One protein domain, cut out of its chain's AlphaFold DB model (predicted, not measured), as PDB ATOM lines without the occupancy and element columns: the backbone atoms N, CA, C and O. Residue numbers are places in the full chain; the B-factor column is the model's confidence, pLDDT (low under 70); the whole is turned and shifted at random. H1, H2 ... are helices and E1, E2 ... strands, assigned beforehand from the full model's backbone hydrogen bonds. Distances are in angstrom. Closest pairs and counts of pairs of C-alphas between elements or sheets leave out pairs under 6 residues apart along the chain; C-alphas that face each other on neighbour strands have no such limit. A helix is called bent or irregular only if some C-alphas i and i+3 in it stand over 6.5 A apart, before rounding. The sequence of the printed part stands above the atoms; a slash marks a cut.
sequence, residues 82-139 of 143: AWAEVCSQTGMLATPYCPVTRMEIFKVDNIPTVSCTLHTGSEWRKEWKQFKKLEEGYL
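This is residues 82 to 139 of the 143 residues of an uncharacterized protein of Candidatus Hydrothermae bacterium (UniProt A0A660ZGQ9). A small body built on a two-stranded hairpin, E1 and E2, has one straight helix, H1, sticking out from it as an arm. Two long stretches with no named element fill out the body: residues 88 to 100 join the two strands, and residues 108 to 122 fold back from the end of E2 and lead into the helix. The 58 printed residues hold two named strands and then one named helix, in the order E1, E2, H1; the sheet has the order E1 - E2 and is antiparallel, and the class is mixed, helices and strands. The whole is extended, with a radius of gyration of the C-alphas of 16.6 A, and the C-alphas span 56 by 20 by 12 A, the free arm making much of the length.

The printed part begins with strand E1, residues 82 to 87, which starts at C-alpha 82 at (129.400, 291.056, 284.005) and measures 16.1 A from first to last C-alpha. Strand E2, residues 101 to 107, is 18.8 A long and begins at C-alpha 101 at (116.787, 285.638, 292.603). Helix H1, residues 123 to 139, is 24.5 A long and ends at C-alpha 139 at (111.169, 246.086, 306.813).

E1 and E2 are antiparallel neighbours and form a hairpin, with 142 degrees between their N-to-C directions. The C-alphas of Glu 85 and Met 103 face each other at 4.5 A, and those of Cys 87 and Thr 101 at 4.6 A. N 84 and O 104 are within hydrogen-bond range at 2.9 A, and so are N 102 and O 86 at 2.9 A. H1 is apart from E1. Residues 123 to 139, which belong to H1, stand free. In H1 every O i to N i+4 pair is within hydrogen-bond range, and H1 is not bent.

The two C-alphas farthest apart are those of Lys 107 and Leu 139, at 55.8 A. Without the stretch that stands free, the body has 41 residues, spans 30 by 16 by 13 A and has a radius of gyration of 9.6 A. The printed part has no cut. The link from E1 to E2, with 13 residues, and the link from E2 to H1, with 15 residues, are both long. The mean pLDDT of the printed part is 87.1; E1 and E2 each have a mean of 97 and H1 has a mean of 70. The model's confidence is low, under 70, at residues 122 to 128 and 138 to 139.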
ATOM      1  N   ALA A  82     130.183 292.221 284.377       95.25
ATOM      2  CA  ALA A  82     129.400 291.056 284.005       95.25
ATOM      3  C   ALA A  82     128.139 290.960 284.860       95.25
ATOM      4  O   ALA A  82     128.093 291.421 286.003       95.25
ATOM      5  N   TRP A  83     127.124 290.334 284.283       96.25
ATOM      6  CA  TRP A  83     125.873 290.038 284.956       96.25
ATOM      7  C   TRP A  83     125.950 288.675 285.634       96.25
ATOM      8  O   TRP A  83     126.388 287.702 285.018       96.25
ATOM      9  N   ALA A  84     125.486 288.587 286.877       96.81
ATOM     10  CA  ALA A  84     125.339 287.320 287.581       96.81
ATOM     11  C   ALA A  84     123.974 287.243 288.265       96.81
ATOM     12  O   ALA A  84     123.485 288.225 288.827       96.81
ATOM     13  N   GLU A  85     123.368 286.058 288.227       98.00
ATOM     14  CA  GLU A  85     122.150 285.784 288.975       98.00
ATOM     15  C   GLU A  85     122.508 285.441 290.423       98.00
ATOM     16  O   GLU A  85     123.201 284.456 290.704       98.00
ATOM     17  N   VAL A  86     122.035 286.261 291.358       97.88
ATOM     18  CA  VAL A  86     122.316 286.103 292.785       97.88
ATOM     19  C   VAL A  86     121.046 285.853 293.580       97.88
ATOM     20  O   VAL A  86     119.945 286.268 293.216       97.88
ATOM     21  N   CYS A  87     121.190 285.165 294.707       97.25
ATOM     22  CA  CYS A  87     120.112 285.027 295.670       97.25
ATOM     23  C   CYS A  87     119.809 286.391 296.300       97.25
ATOM     24  O   CYS A  87     120.691 287.005 296.904       97.25
ATOM     25  N   SER A  88     118.551 286.834 296.250       96.69
ATOM     26  CA  SER A  88     118.156 288.151 296.769       96.69
ATOM     27  C   SER A  88     118.363 288.318 298.278       96.69
ATOM     28  O   SER A  88     118.422 289.450 298.754       96.69
ATOM     29  N   GLN A  89     118.482 287.213 299.024       95.44
ATOM     30  CA  GLN A  89     118.727 287.232 300.469       95.44
ATOM     31  C   GLN A  89     120.215 287.221 300.830       95.44
ATOM     32  O   GLN A  89     120.621 287.932 301.743       95.44
ATOM     33  N   THR A  90     121.027 286.407 300.150       96.00
ATOM     34  CA  THR A  90     122.432 286.194 300.543       96.00
ATOM     35  C   THR A  90     123.431 286.965 299.687       96.00
ATOM     36  O   THR A  90     124.578 287.111 300.098       96.00
ATOM     37  N   GLY A  91     123.043 287.421 298.492       95.56
ATOM     38  CA  GLY A  91     123.953 288.030 297.515       95.56
ATOM     39  C   GLY A  91     124.955 287.054 296.879       95.56
ATOM     40  O   GLY A  91     125.772 287.465 296.065       95.56
ATOM     41  N   MET A  92     124.897 285.768 297.235       96.94
ATOM     42  CA  MET A  92     125.709 284.696 296.650       96.94
ATOM     43  C   MET A  92     125.116 284.222 295.321       96.94
ATOM     44  O   MET A  92     123.944 284.495 295.052       96.94
ATOM     45  N   LEU A  93     125.874 283.444 294.535       97.12
ATOM     46  CA  LEU A  93     125.354 282.868 293.290       97.12
ATOM     47  C   LEU A  93     124.077 282.081 293.567       97.12
ATOM     48  O   LEU A  93     124.028 281.247 294.480       97.12
ATOM     49  N   ALA A  94     123.034 282.370 292.796       97.00
ATOM     50  CA  ALA A  94     121.757 281.709 292.957       97.00
ATOM     51  C   ALA A  94     121.883 280.195 292.737       97.00
ATOM     52  O   ALA A  94     122.714 279.696 291.980       97.00
ATOM     53  N   THR A  95     121.026 279.455 293.427       95.06
ATOM     54  CA  THR A  95     120.804 278.027 293.205       95.06
ATOM     55  C   THR A  95     119.359 277.838 292.742       95.06
ATOM     56  O   THR A  95     118.522 278.698 293.030       95.06
ATOM     57  N   PRO A  96     119.005 276.683 292.150       95.00
ATOM     58  CA  PRO A  96     117.615 276.373 291.794       95.00
ATOM     59  C   PRO A  96     116.629 276.364 292.975       95.00
ATOM     60  O   PRO A  96     115.425 276.274 292.773       95.00
ATOM     61  N   TYR A  97     117.129 276.413 294.211       93.81
ATOM     62  CA  TYR A  97     116.316 276.404 295.425       93.81
ATOM     63  C   TYR A  97     116.095 277.807 296.000       93.81
ATOM     64  O   TYR A  97     115.396 277.947 297.002       93.81
ATOM     65  N   CYS A  98     116.718 278.841 295.423       94.44
ATOM     66  CA  CYS A  98     116.508 280.215 295.856       94.44
ATOM     67  C   CYS A  98     115.075 280.646 295.504       94.44
ATOM     68  O   CYS A  98     114.725 280.640 294.329       94.44
ATOM     69  N   PRO A  99     114.252 281.059 296.485       94.88
ATOM     70  CA  PRO A  99     112.858 281.422 296.231       94.88
ATOM     71  C   PRO A  99     112.738 282.724 295.435       94.88
ATOM     72  O   PRO A  99     111.771 282.924 294.709       94.88
ATOM     73  N   VAL A 100     113.718 283.617 295.596       96.81
ATOM     74  CA  VAL A 100     113.817 284.879 294.867       96.81
ATOM     75  C   VAL A 100     115.274 285.096 294.482       96.81
ATOM     76  O   VAL A 100     116.165 285.118 295.342       96.81
ATOM     77  N   THR A 101     115.500 285.270 293.188       97.62
ATOM     78  CA  THR A 101     116.787 285.638 292.603       97.62
ATOM     79  C   THR A 101     116.702 287.038 292.009       97.62
ATOM     80  O   THR A 101     115.613 287.583 291.807       97.62
ATOM     81  N   ARG A 102     117.859 287.652 291.776       97.19
ATOM     82  CA  ARG A 102     117.963 288.906 291.033       97.19
ATOM     83  C   ARG A 102     119.225 288.911 290.186       97.19
ATOM     84  O   ARG A 102     120.257 288.391 290.603       97.19
ATOM     85  N   MET A 103     119.119 289.503 289.005       97.50
ATOM     86  CA  MET A 103     120.266 289.791 288.152       97.50
ATOM     87  C   MET A 103     120.959 291.046 288.669       97.50
ATOM     88  O   MET A 103     120.310 292.073 288.852       97.50
ATOM     89  N   GLU A 104     122.265 290.959 288.894       96.88
ATOM     90  CA  GLU A 104     123.090 292.069 289.373       96.88
ATOM     91  C   GLU A 104     124.335 292.235 288.502       96.88
ATOM     92  O   GLU A 104     124.814 291.273 287.893       96.88
ATOM     93  N   ILE A 105     124.857 293.461 288.459       95.88
ATOM     94  CA  ILE A 105     126.085 293.808 287.738       95.88
ATOM     95  C   ILE A 105     127.258 293.785 288.717       95.88
ATOM     96  O   ILE A 105     127.221 294.431 289.765       95.88
ATOM     97  N   PHE A 106     128.337 293.109 288.336       96.50
ATOM     98  CA  PHE A 106     129.587 293.067 289.087       96.50
ATOM     99  C   PHE A 106     130.755 293.478 288.201       96.50
ATOM    100  O   PHE A 106     130.726 293.281 286.989       96.50
ATOM    101  N   LYS A 107     131.832 293.971 288.819       96.88
ATOM    102  CA  LYS A 107     133.157 293.869 288.195       96.88
ATOM    103  C   LYS A 107     133.493 292.388 288.044       96.88
ATOM    104  O   LYS A 107     133.211 291.633 288.973       96.88
ATOM    105  N   VAL A 108     134.102 291.988 286.928       95.56
ATOM    106  CA  VAL A 108     134.396 290.570 286.631       95.56
ATOM    107  C   VAL A 108     135.135 289.877 287.786       95.56
ATOM    108  O   VAL A 108     134.752 288.783 288.187       95.56
ATOM    109  N   ASP A 109     136.099 290.558 288.405       95.38
ATOM    110  CA  ASP A 109     136.893 290.006 289.515       95.38
ATOM    111  C   ASP A 109     136.138 289.923 290.856       95.38
ATOM    112  O   ASP A 109     136.607 289.293 291.802       95.38
ATOM    113  N   ASN A 110     134.960 290.547 290.945       95.94
ATOM    114  CA  ASN A 110     134.121 290.593 292.145       95.94
ATOM    115  C   ASN A 110     132.822 289.793 291.989       95.94
ATOM    116  O   ASN A 110     131.936 289.904 292.841       95.94
ATOM    117  N   ILE A 111     132.676 289.012 290.915       95.44
ATOM    118  CA  ILE A 111     131.539 288.103 290.776       95.44
ATOM    119  C   ILE A 111     131.584 287.109 291.951       95.44
ATOM    120  O   ILE A 111     132.632 286.500 292.190       95.44
ATOM    121  N   PRO A 112     130.479 286.916 292.698       95.69
ATOM    122  CA  PRO A 112     130.429 285.902 293.743       95.69
ATOM    123  C   PRO A 112     130.818 284.531 293.178       95.69
ATOM    124  O   PRO A 112     130.302 284.114 292.151       95.69
ATOM    125  N   THR A 113     131.718 283.809 293.846       95.38
ATOM    126  CA  THR A 113     132.170 282.470 293.407       95.38
ATOM    127  C   THR A 113     131.520 281.336 294.196       95.38
ATOM    128  O   THR A 113     131.610 280.169 293.821       95.38
ATOM    129  N   VAL A 114     130.847 281.675 295.296       95.62
ATOM    130  CA  VAL A 114     130.194 280.723 296.192       95.62
ATOM    131  C   VAL A 114     128.706 280.673 295.871       95.62
ATOM    132  O   VAL A 114     128.040 281.708 295.802       95.62
ATOM    133  N   SER A 115     128.177 279.464 295.691       95.94
ATOM    134  CA  SER A 115     126.738 279.228 295.573       95.94
ATOM    135  C   SER A 115     126.023 279.475 296.894       95.94
ATOM    136  O   SER A 115     126.558 279.198 297.966       95.94
ATOM    137  N   CYS A 116     124.784 279.957 296.813       95.44
ATOM    138  CA  CYS A 116     123.940 280.249 297.959       95.44
ATOM    139  C   CYS A 116     123.909 279.080 298.950       95.44
ATOM    140  O   CYS A 116     123.439 277.984 298.644       95.44
ATOM    141  N   THR A 117     124.396 279.343 300.160       94.06
ATOM    142  CA  THR A 117     124.498 278.349 301.235       94.06
ATOM    143  C   THR A 117     123.205 278.206 302.034       94.06
ATOM    144  O   THR A 117     122.996 277.182 302.684       94.06
ATOM    145  N   LEU A 118     122.311 279.196 301.947       93.56
ATOM    146  CA  LEU A 118     121.012 279.180 302.616       93.56
ATOM    147  C   LEU A 118     120.009 278.271 301.890       93.56
ATOM    148  O   LEU A 118     119.323 277.469 302.514       93.56
ATOM    149  N   HIS A 119     119.971 278.334 300.559       91.88
ATOM    150  CA  HIS A 119     119.016 277.595 299.737       91.88
ATOM    151  C   HIS A 119     119.723 276.456 298.991       91.88
ATOM    152  O   HIS A 119     120.027 276.551 297.807       91.88
ATOM    153  N   THR A 120     120.043 275.362 299.683       82.12
ATOM    154  CA  THR A 120     120.929 274.307 299.134       82.12
ATOM    155  C   THR A 120     120.211 273.037 298.683       82.12
ATOM    156  O   THR A 120     120.865 272.034 298.374       82.12
ATOM    157  N   GLY A 121     118.872 273.024 298.695       73.44
ATOM    158  CA  GLY A 121     118.092 271.809 298.439       73.44
ATOM    159  C   GLY A 121     118.558 270.640 299.305       73.44
ATOM    160  O   GLY A 121     118.524 269.489 298.896       73.44
ATOM    161  N   SER A 122     119.146 270.913 300.468       64.19
ATOM    162  CA  SER A 122     119.642 269.878 301.369       64.19
ATOM    163  C   SER A 122     118.554 269.420 302.337       64.19
ATOM    164  O   SER A 122     118.683 268.340 302.908       64.19
ATOM    165  N   GLU A 123     117.464 270.182 302.464       61.22
ATOM    166  CA  GLU A 123     116.305 269.818 303.281       61.22
ATOM    167  C   GLU A 123     115.648 268.525 302.785       61.22
ATOM    168  O   GLU A 123     115.577 267.567 303.553       61.22
ATOM    169  N   TRP A 124     115.363 268.395 301.481       59.88
ATOM    170  CA  TRP A 124     114.804 267.151 300.924       59.88
ATOM    171  C   TRP A 124     115.739 265.943 301.108       59.88
ATOM    172  O   TRP A 124     115.288 264.817 301.299       59.88
ATOM    173  N   ARG A 125     117.068 266.148 301.104       61.34
ATOM    174  CA  ARG A 125     118.042 265.069 301.368       61.34
ATOM    175  C   ARG A 125     118.001 264.598 302.819       61.34
ATOM    176  O   ARG A 125     118.269 263.421 303.071       61.34
ATOM    177  N   LYS A 126     117.696 265.482 303.774       63.47
ATOM    178  CA  LYS A 126     117.495 265.104 305.183       63.47
ATOM    179  C   LYS A 126     116.198 264.312 305.337       63.47
ATOM    180  O   LYS A 126     116.225 263.238 305.935       63.47
ATOM    181  N   GLU A 127     115.120 264.779 304.716       65.19
ATOM    182  CA  GLU A 127     113.815 264.105 304.712       65.19
ATOM    183  C   GLU A 127     113.883 262.721 304.051       65.19
ATOM    184  O   GLU A 127     113.402 261.744 304.619       65.19
ATOM    185  N   TRP A 128     114.576 262.585 302.916       60.78
ATOM    186  CA  TRP A 128     114.764 261.299 302.230       60.78
ATOM    187  C   TRP A 128     115.603 260.309 303.046       60.78
ATOM    188  O   TRP A 128     115.305 259.113 303.090       60.78
ATOM    189  N   LYS A 129     116.656 260.783 303.724       71.94
ATOM    190  CA  LYS A 129     117.434 259.948 304.656       71.94
ATOM    191  C   LYS A 129     116.573 259.476 305.824       71.94
ATOM    192  O   LYS A 129     116.704 258.328 306.242       71.94
ATOM    193  N   GLN A 130     115.700 260.339 306.336       74.62
ATOM    194  CA  GLN A 130     114.762 259.989 307.397       74.62
ATOM    195  C   GLN A 130     113.711 258.982 306.911       74.62
ATOM    196  O   GLN A 130     113.483 257.986 307.593       74.62
ATOM    197  N   PHE A 131     113.163 259.167 305.707       75.12
ATOM    198  CA  PHE A 131     112.250 258.224 305.060       75.12
ATOM    199  C   PHE A 131     112.887 256.839 304.871       75.12
ATOM    200  O   PHE A 131     112.346 255.853 305.363       75.12
ATOM    201  N   LYS A 132     114.085 256.754 304.271       77.44
ATOM    202  CA  LYS A 132     114.824 255.485 304.111       77.44
ATOM    203  C   LYS A 132     115.081 254.774 305.440       77.44
ATOM    204  O   LYS A 132     114.995 253.555 305.520       77.44
ATOM    205  N   LYS A 133     115.386 255.535 306.495       79.12
ATOM    206  CA  LYS A 133     115.624 254.983 307.834       79.12
ATOM    207  C   LYS A 133     114.345 254.398 308.449       79.12
ATOM    208  O   LYS A 133     114.419 253.388 309.144       79.12
ATOM    209  N   LEU A 134     113.192 255.015 308.188       76.00
ATOM    210  CA  LEU A 134     111.878 254.511 308.602       76.00
ATOM    211  C   LEU A 134     111.462 253.277 307.788       76.00
ATOM    212  O   LEU A 134     110.977 252.312 308.370       76.00
ATOM    213  N   GLU A 135     111.711 253.272 306.478       76.38
ATOM    214  CA  GLU A 135     111.444 252.139 305.581       76.38
ATOM    215  C   GLU A 135     112.290 250.907 305.947       76.38
ATOM    216  O   GLU A 135     111.756 249.813 306.128       76.38
ATOM    217  N   GLU A 136     113.597 251.075 306.169       76.50
ATOM    218  CA  GLU A 136     114.469 249.992 306.648       76.50
ATOM    219  C   GLU A 136     114.075 249.490 308.047       76.50
ATOM    220  O   GLU A 136     114.203 248.298 308.332       76.50
ATOM    221  N   GLY A 137     113.599 250.380 308.925       75.25
ATOM    222  CA  GLY A 137     113.082 250.017 310.246       75.25
ATOM    223  C   GLY A 137     111.791 249.199 310.165       75.25
ATOM    224  O   GLY A 137     111.670 248.179 310.841       75.25
ATOM    225  N   TYR A 138     110.867 249.600 309.287       69.62
ATOM    226  CA  TYR A 138     109.631 248.871 309.004       69.62
ATOM    227  C   TYR A 138     109.925 247.475 308.436       69.62
ATOM    228  O   TYR A 138     109.446 246.479 308.968       69.62
ATOM    229  N   LEU A 139     110.808 247.366 307.439       66.25
ATOM    230  CA  LEU A 139     111.169 246.086 306.813       66.25
ATOM    231  C   LEU A 139     111.914 245.114 307.750       66.25
ATOM    232  O   LEU A 139     111.885 243.904 307.523       66.25
TER     233      LEU A 139